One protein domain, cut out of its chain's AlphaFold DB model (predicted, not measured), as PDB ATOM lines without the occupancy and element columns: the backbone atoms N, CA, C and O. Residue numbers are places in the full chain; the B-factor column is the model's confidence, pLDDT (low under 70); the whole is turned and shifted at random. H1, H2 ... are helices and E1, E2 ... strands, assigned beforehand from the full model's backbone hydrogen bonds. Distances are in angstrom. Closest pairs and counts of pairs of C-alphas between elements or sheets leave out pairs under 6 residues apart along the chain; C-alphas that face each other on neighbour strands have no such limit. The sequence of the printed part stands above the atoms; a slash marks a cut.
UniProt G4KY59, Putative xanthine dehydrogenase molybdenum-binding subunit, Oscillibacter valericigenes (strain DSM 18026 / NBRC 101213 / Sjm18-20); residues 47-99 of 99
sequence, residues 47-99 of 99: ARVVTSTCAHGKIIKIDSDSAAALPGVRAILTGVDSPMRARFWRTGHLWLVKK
ATOM      1  N   ALA A  47     172.998 209.488 126.969       88.88
ATOM      2  CA  ALA A  47     173.267 208.709 128.170       88.88
ATOM      3  C   ALA A  47     173.446 207.219 127.845       88.88
ATOM      4  O   ALA A  47     172.730 206.667 127.011       88.88
ATOM      5  N   ARG A  48     174.380 206.548 128.526       85.81
ATOM      6  CA  ARG A  48     174.545 205.089 128.457       85.81
ATOM      7  C   ARG A  48     174.455 204.478 129.845       85.81
ATOM      8  O   ARG A  48     175.154 204.929 130.748       85.81
ATOM      9  N   VAL A  49     173.644 203.427 129.967       86.31
ATOM     10  CA  VAL A  49     173.518 202.625 131.188       86.31
ATOM     11  C   VAL A  49     174.561 201.512 131.181       86.31
ATOM     12  O   VAL A  49     174.635 200.735 130.229       86.31
ATOM     13  N   VAL A  50     175.351 201.416 132.250       87.56
ATOM     14  CA  VAL A  50     176.185 200.236 132.526       87.56
ATOM     15  C   VAL A  50     175.425 199.326 133.476       87.56
ATOM     16  O   VAL A  50     175.024 199.778 134.543       87.56
ATOM     17  N   THR A  51     175.215 198.071 133.078       86.06
ATOM     18  CA  THR A  51     174.459 197.063 133.834       86.06
ATOM     19  C   THR A  51     175.384 196.067 134.532       86.06
ATOM     20  O   THR A  51     176.555 195.933 134.177       86.06
ATOM     21  N   SER A  52     174.861 195.338 135.521       86.69
ATOM     22  CA  SER A  52     175.616 194.288 136.211       86.69
ATOM     23  C   SER A  52     175.975 193.126 135.278       86.69
ATOM     24  O   SER A  52     175.217 192.771 134.377       86.69
ATOM     25  N   THR A  53     177.130 192.507 135.525       91.19
ATOM     26  CA  THR A  53     177.597 191.304 134.811       91.19
ATOM     27  C   THR A  53     177.164 190.004 135.487       91.19
ATOM     28  O   THR A  53     177.259 188.937 134.891       91.19
ATOM     29  N   CYS A  54     176.687 190.079 136.731       90.56
ATOM     30  CA  CYS A  54     176.184 188.949 137.500       90.56
ATOM     31  C   CYS A  54     174.689 189.110 137.807       90.56
ATOM     32  O   CYS A  54     174.175 190.227 137.914       90.56
ATOM     33  N   ALA A  55     174.001 187.975 137.969       90.69
ATOM     34  CA  ALA A  55     172.583 187.938 138.327       90.69
ATOM     35  C   ALA A  55     172.336 188.373 139.782       90.69
ATOM     36  O   ALA A  55     171.327 189.007 140.082       90.69
ATOM     37  N   HIS A  56     173.265 188.049 140.687       91.44
ATOM     38  CA  HIS A  56     173.210 188.457 142.084       91.44
ATOM     39  C   HIS A  56     174.610 188.768 142.612       91.44
ATOM     40  O   HIS A  56     175.550 188.000 142.416       91.44
ATOM     41  N   GLY A  57     174.746 189.897 143.300       85.62
ATOM     42  CA  GLY A  57     176.009 190.320 143.882       85.62
ATOM     43  C   GLY A  57     175.875 191.641 144.624       85.62
ATOM     44  O   GLY A  57     174.946 192.418 144.403       85.62
ATOM     45  N   LYS A  58     176.825 191.896 145.522       86.25
ATOM     46  CA  LYS A  58     176.958 193.185 146.199       86.25
ATOM     47  C   LYS A  58     177.996 194.023 145.459       86.25
ATOM     48  O   LYS A  58     179.109 193.559 145.233       86.25
ATOM     49  N   ILE A  59     177.653 195.266 145.133       86.62
ATOM     50  CA  ILE A  59     178.620 196.231 144.604       86.62
ATOM     51  C   ILE A  59     179.558 196.634 145.747       86.62
ATOM     52  O   ILE A  59     179.118 197.246 146.719       86.62
ATOM     53  N   ILE A  60     180.829 196.237 145.652       89.25
ATOM     54  CA  ILE A  60     181.868 196.583 146.636       89.25
ATOM     55  C   ILE A  60     182.506 197.925 146.274       89.25
ATOM     56  O   ILE A  60     182.677 198.781 147.138       89.25
ATOM     57  N   LYS A  61     182.837 198.112 144.994       86.75
ATOM     58  CA  LYS A  61     183.478 199.316 144.467       86.75
ATOM     59  C   LYS A  61     183.028 199.555 143.025       86.75
ATOM     60  O   LYS A  61     182.829 198.597 142.281       86.75
ATOM     61  N   ILE A  62     182.895 200.825 142.653       87.12
ATOM     62  CA  ILE A  62     182.787 201.289 141.266       87.12
ATOM     63  C   ILE A  62     183.993 202.199 141.037       87.12
ATOM     64  O   ILE A  62     184.226 203.099 141.839       87.12
ATOM     65  N   ASP A  63     184.774 201.929 139.996       88.94
ATOM     66  CA  ASP A  63     185.858 202.803 139.550       88.94
ATOM     67  C   ASP A  63     185.410 203.510 138.269       88.94
ATOM     68  O   ASP A  63     185.079 202.858 137.275       88.94
ATOM     69  N   SER A  64     185.325 204.837 138.328       88.25
ATOM     70  CA  SER A  64     184.846 205.687 137.238       88.25
ATOM     71  C   SER A  64     185.881 206.707 136.770       88.25
ATOM     72  O   SER A  64     185.565 207.512 135.896       88.25
ATOM     73  N   ASP A  65     187.102 206.679 137.307       88.62
ATOM     74  CA  ASP A  65     188.093 207.743 137.095       88.62
ATOM     75  C   ASP A  65     188.539 207.807 135.632       88.62
ATOM     76  O   ASP A  65     188.579 208.872 135.016       88.62
ATOM     77  N   SER A  66     188.776 206.637 135.034       88.62
ATOM     78  CA  SER A  66     189.120 206.520 133.614       88.62
ATOM     79  C   SER A  66     188.015 207.056 132.703       88.62
ATOM     80  O   SER A  66     188.301 207.749 131.731       88.62
ATOM     81  N   ALA A  67     186.751 206.782 133.032       87.00
ATOM     82  CA  ALA A  67     185.606 207.260 132.269       87.00
ATOM     83  C   ALA A  67     185.394 208.771 132.447       87.00
ATOM     84  O   ALA A  67     185.061 209.449 131.480       87.00
ATOM     85  N   ALA A  68     185.619 209.305 133.650       87.69
ATOM     86  CA  ALA A  68     185.503 210.733 133.936       87.69
ATOM     87  C   ALA A  68     186.575 211.562 133.211       87.69
ATOM     88  O   ALA A  68     186.311 212.695 132.816       87.69
ATOM     89  N   ALA A  69     187.763 210.991 133.001       91.56
ATOM     90  CA  ALA A  69     188.861 211.641 132.290       91.56
ATOM     91  C   ALA A  69     188.660 211.718 130.763       91.56
ATOM     92  O   ALA A  69     189.386 212.449 130.085       91.56
ATOM     93  N   LEU A  70     187.705 210.973 130.192       91.25
ATOM     94  CA  LEU A  70     187.499 210.961 128.745       91.25
ATOM     95  C   LEU A  70     186.904 212.288 128.241       91.25
ATOM     96  O   LEU A  70     185.901 212.771 128.779       91.25
ATOM     97  N   PRO A  71     187.441 212.854 127.143       90.31
ATOM     98  CA  PRO A  71     186.894 214.070 126.563       90.31
ATOM     99  C   PRO A  71     185.457 213.834 126.079       90.31
ATOM    100  O   PRO A  71     185.169 212.904 125.325       90.31
ATOM    101  N   GLY A  72     184.542 214.703 126.514       88.38
ATOM    102  CA  GLY A  72     183.124 214.651 126.145       88.38
ATOM    103  C   GLY A  72     182.213 213.998 127.185       88.38
ATOM    104  O   GLY A  72     180.997 214.103 127.039       88.38
ATOM    105  N   VAL A  73     182.755 213.394 128.246       90.94
ATOM    106  CA  VAL A  73     181.956 212.965 129.400       90.94
ATOM    107  C   VAL A  73     181.622 214.185 130.252       90.94
ATOM    108  O   VAL A  73     182.499 214.953 130.638       90.94
ATOM    109  N   ARG A  74     180.329 214.401 130.506       89.19
ATOM    110  CA  ARG A  74     179.841 215.523 131.318       89.19
ATOM    111  C   ARG A  74     179.519 215.113 132.746       89.19
ATOM    112  O   ARG A  74     179.703 215.914 133.654       89.19
ATOM    113  N   ALA A  75     178.995 213.906 132.927       89.06
ATOM    114  CA  ALA A  75     178.610 213.398 134.233       89.06
ATOM    115  C   ALA A  75     178.641 211.871 134.257       89.06
ATOM    116  O   ALA A  75     178.362 211.213 133.248       89.06
ATOM    117  N   ILE A  76     178.941 211.345 135.440       87.94
ATOM    118  CA  ILE A  76     178.825 209.938 135.795       87.94
ATOM    119  C   ILE A  76     177.949 209.886 137.039       87.94
ATOM    120  O   ILE A  76     178.325 210.432 138.070       87.94
ATOM    121  N   LEU A  77     176.770 209.279 136.922       86.25
ATOM    122  CA  LEU A  77     175.824 209.174 138.033       86.25
ATOM    123  C   LEU A  77     175.822 207.753 138.574       86.25
ATOM    124  O   LEU A  77     175.678 206.804 137.803       86.25
ATOM    125  N   THR A  78     175.942 207.621 139.888       82.56
ATOM    126  CA  THR A  78     175.911 206.351 140.612       82.56
ATOM    127  C   THR A  78     174.787 206.344 141.651       82.56
ATOM    128  O   THR A  78     174.107 207.342 141.882       82.56
ATOM    129  N   GLY A  79     174.599 205.212 142.336       75.12
ATOM    130  CA  GLY A  79     173.615 205.112 143.417       75.12
ATOM    131  C   GLY A  79     173.869 206.062 144.597       75.12
ATOM    132  O   GLY A  79     172.939 206.303 145.365       75.12
ATOM    133  N   VAL A  80     175.085 206.611 144.752       77.25
ATOM    134  CA  VAL A  80     175.384 207.578 145.826       77.25
ATOM    135  C   VAL A  80     174.841 208.978 145.540       77.25
ATOM    136  O   VAL A  80     174.587 209.729 146.478       77.25
ATOM    137  N   ASP A  81     174.608 209.299 144.267       79.31
ATOM    138  CA  ASP A  81     174.169 210.622 143.813       79.31
ATOM    139  C   ASP A  81     172.640 210.790 143.886       79.31
ATOM    140  O   ASP A  81     172.107 211.877 143.667       79.31
ATOM    141  N   SER A  82     171.908 209.714 144.196       71.38
ATOM    142  CA  SER A  82     170.448 209.741 144.274       71.38
ATOM    143  C   SER A  82     169.964 210.424 145.563       71.38
ATOM    144  O   SER A  82     170.341 210.001 146.662       71.38
ATOM    145  N   PRO A  83     169.056 211.420 145.478       67.81
ATOM    146  CA  PRO A  83     168.493 212.088 146.654       67.81
ATOM    147  C   PRO A  83     167.605 211.151 147.485       67.81
ATOM    148  O   PRO A  83     167.406 211.360 148.683       67.81
ATOM    149  N   MET A  84     167.093 210.082 146.873       59.44
ATOM    150  CA  MET A  84     166.327 209.065 147.571       59.44
ATOM    151  C   MET A  84     167.300 208.009 148.099       59.44
ATOM    152  O   MET A  84     167.662 207.073 147.387       59.44
ATOM    153  N   ARG A  85     167.699 208.132 149.376       51.47
ATOM    154  CA  ARG A  85     168.416 207.087 150.143       51.47
ATOM    155  C   ARG A  85     167.512 205.870 150.391       51.47
ATOM    156  O   ARG A  85     167.307 205.433 151.519       51.47
ATOM    157  N   ALA A  86     166.911 205.325 149.342       47.09
ATOM    158  CA  ALA A  86     166.082 204.144 149.418       47.09
ATOM    159  C   ALA A  86     166.964 202.923 149.167       47.09
ATOM    160  O   ALA A  86     167.529 202.750 148.089       47.09
ATOM    161  N   ARG A  87     167.018 202.060 150.184       45.97
ATOM    162  CA  ARG A  87     167.569 200.690 150.284       45.97
ATOM    163  C   ARG A  87     167.482 199.778 149.040       45.97
ATOM    164  O   ARG A  87     168.042 198.686 149.073       45.97
ATOM    165  N   PHE A  88     166.786 200.196 147.989       42.91
ATOM    166  CA  PHE A  88     166.415 199.432 146.805       42.91
ATOM    167  C   PHE A  88     167.281 199.745 145.565       42.91
ATOM    168  O   PHE A  88     167.418 198.893 144.697       42.91
ATOM    169  N   TRP A  89     167.948 200.906 145.504       43.47
ATOM    170  CA  TRP A  89     168.755 201.332 144.343       43.47
ATOM    171  C   TRP A  89     170.265 201.074 144.509       43.47
ATOM    172  O   TRP A  89     171.105 201.892 144.146       43.47
ATOM    173  N   ARG A  90     170.632 199.895 145.034       44.66
ATOM    174  CA  ARG A  90     171.999 199.352 144.857       44.66
ATOM    175  C   ARG A  90     172.214 198.742 143.470       44.66
ATOM    176  O   ARG A  90     173.298 198.241 143.190       44.66
ATOM    177  N   THR A  91     171.190 198.751 142.625       45.00
ATOM    178  CA  THR A  91     171.269 198.291 141.243       45.00
ATOM    179  C   THR A  91     172.105 199.291 140.457       45.00
ATOM    180  O   THR A  91     171.724 200.450 140.309       45.00
ATOM    181  N   GLY A  92     173.290 198.846 140.041       45.00
ATOM    182  CA  GLY A  92     174.262 199.623 139.285       45.00
ATOM    183  C   GLY A  92     173.669 200.153 137.990       45.00
ATOM    184  O   GLY A  92     173.715 199.480 136.970       45.00
ATOM    185  N   HIS A  93     173.133 201.363 138.045       48.25
ATOM    186  CA  HIS A  93     172.851 202.173 136.876       48.25
ATOM    187  C   HIS A  93     173.877 203.293 136.872       48.25
ATOM    188  O   HIS A  93     173.683 204.330 137.501       48.25
ATOM    189  N   LEU A  94     175.004 203.032 136.212       46.72
ATOM    190  CA  LEU A  94     175.932 204.092 135.860       46.72
ATOM    191  C   LEU A  94     175.346 204.814 134.656       46.72
ATOM    192  O   LEU A  94     175.195 204.184 133.608       46.72
ATOM    193  N   TRP A  95     175.026 206.095 134.787       49.75
ATOM    194  CA  TRP A  95     174.713 206.919 133.621       49.75
ATOM    195  C   TRP A  95     175.974 207.644 133.197       49.75
ATOM    196  O   TRP A  95     176.423 208.555 133.888       49.75
ATOM    197  N   LEU A  96     176.540 207.241 132.063       50.41
ATOM    198  CA  LEU A  96     177.566 208.028 131.396       50.41
ATOM    199  C   LEU A  96     176.870 209.016 130.467       50.41
ATOM    200  O   LEU A  96     176.249 208.594 129.494       50.41
ATOM    201  N   VAL A  97     176.962 210.307 130.774       55.56
ATOM    202  CA  VAL A  97     176.384 211.372 129.954       55.56
ATOM    203  C   VAL A  97     177.476 211.941 129.050       55.56
ATOM    204  O   VAL A  97     178.408 212.587 129.532       55.56
ATOM    205  N   LYS A  98     177.372 211.688 127.744       49.53
ATOM    206  CA  LYS A  98     178.295 212.146 126.701       49.53
ATOM    207  C   LYS A  98     177.690 213.317 125.914       49.53
ATOM    208  O   LYS A  98     176.479 213.346 125.690       49.53
ATOM    209  N   LYS A  99     178.533 214.276 125.526       47.44
ATOM    210  CA  LYS A  99     178.215 215.299 124.517       47.44
ATOM    211  C   LYS A  99     178.003 214.699 123.132       47.44
ATOM    212  O   LYS A  99     178.678 213.689 122.820       47.44
TER     213      LYS A  99
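Overview. This is residues 47 to 99 of the 99 residues of the protein "Putative xanthine dehydrogenase molybdenum-binding subunit" of Oscillibacter valericigenes (strain DSM 18026 / NBRC 101213 / Sjm18-20) (UniProt G4KY59). This part has little regular structure: a small antiparallel sheet, E1, E3, E2 in order, with the short helix H1 grazing it. Two long loops, residues 51 to 64 and 78 to 93, swing out from one end of the strands, and residues 81 to 87 stick out. The 53 printed residues run E1, H1, E2, E3, of mixed class, with 18 in named elements. The whole is only just compact, close to loose, with radius of gyration of the C-alphas 11.8 A and spans of 32 by 25 by 17 A.

Along the chain. E1, residues 47 to 50, begins at C-alpha 47 (173.267, 208.709, 128.170) and spans 10.0 A. H1 is residues 65 to 68, 5.1 A. E2, residues 73 to 77, spans 11.2 A. E3, residues 94 to 98, spans 12.4 A to C-alpha 98 (178.295, 212.146, 126.701).

Arrangement. Inner strand E3 is antiparallel to E1 at 149 degrees, N 48 to O 96 being 2.9 A, within hydrogen-bond range. E2 and E3 form a hairpin at 163 degrees, N 74 to O 97 being 2.8 A. E1, H1, E2 make a split strand-helix-strand unit, two same-way strands with E3 between, its crossover right-handed. H1 only grazes the sheet; its closest C-alphas to E2 are Ala 68 and Ile 76, 7.0 A. H1 is too short for an O i to N i+4 pair.

Size, cuts and confidence. The C-alphas farthest apart, Pro 71 and Arg 87, are 33.4 A apart. The printed part has no cut. Links E1 to H1 and E2 to E3 are long. Residues 83 to 99 have pLDDT under 70.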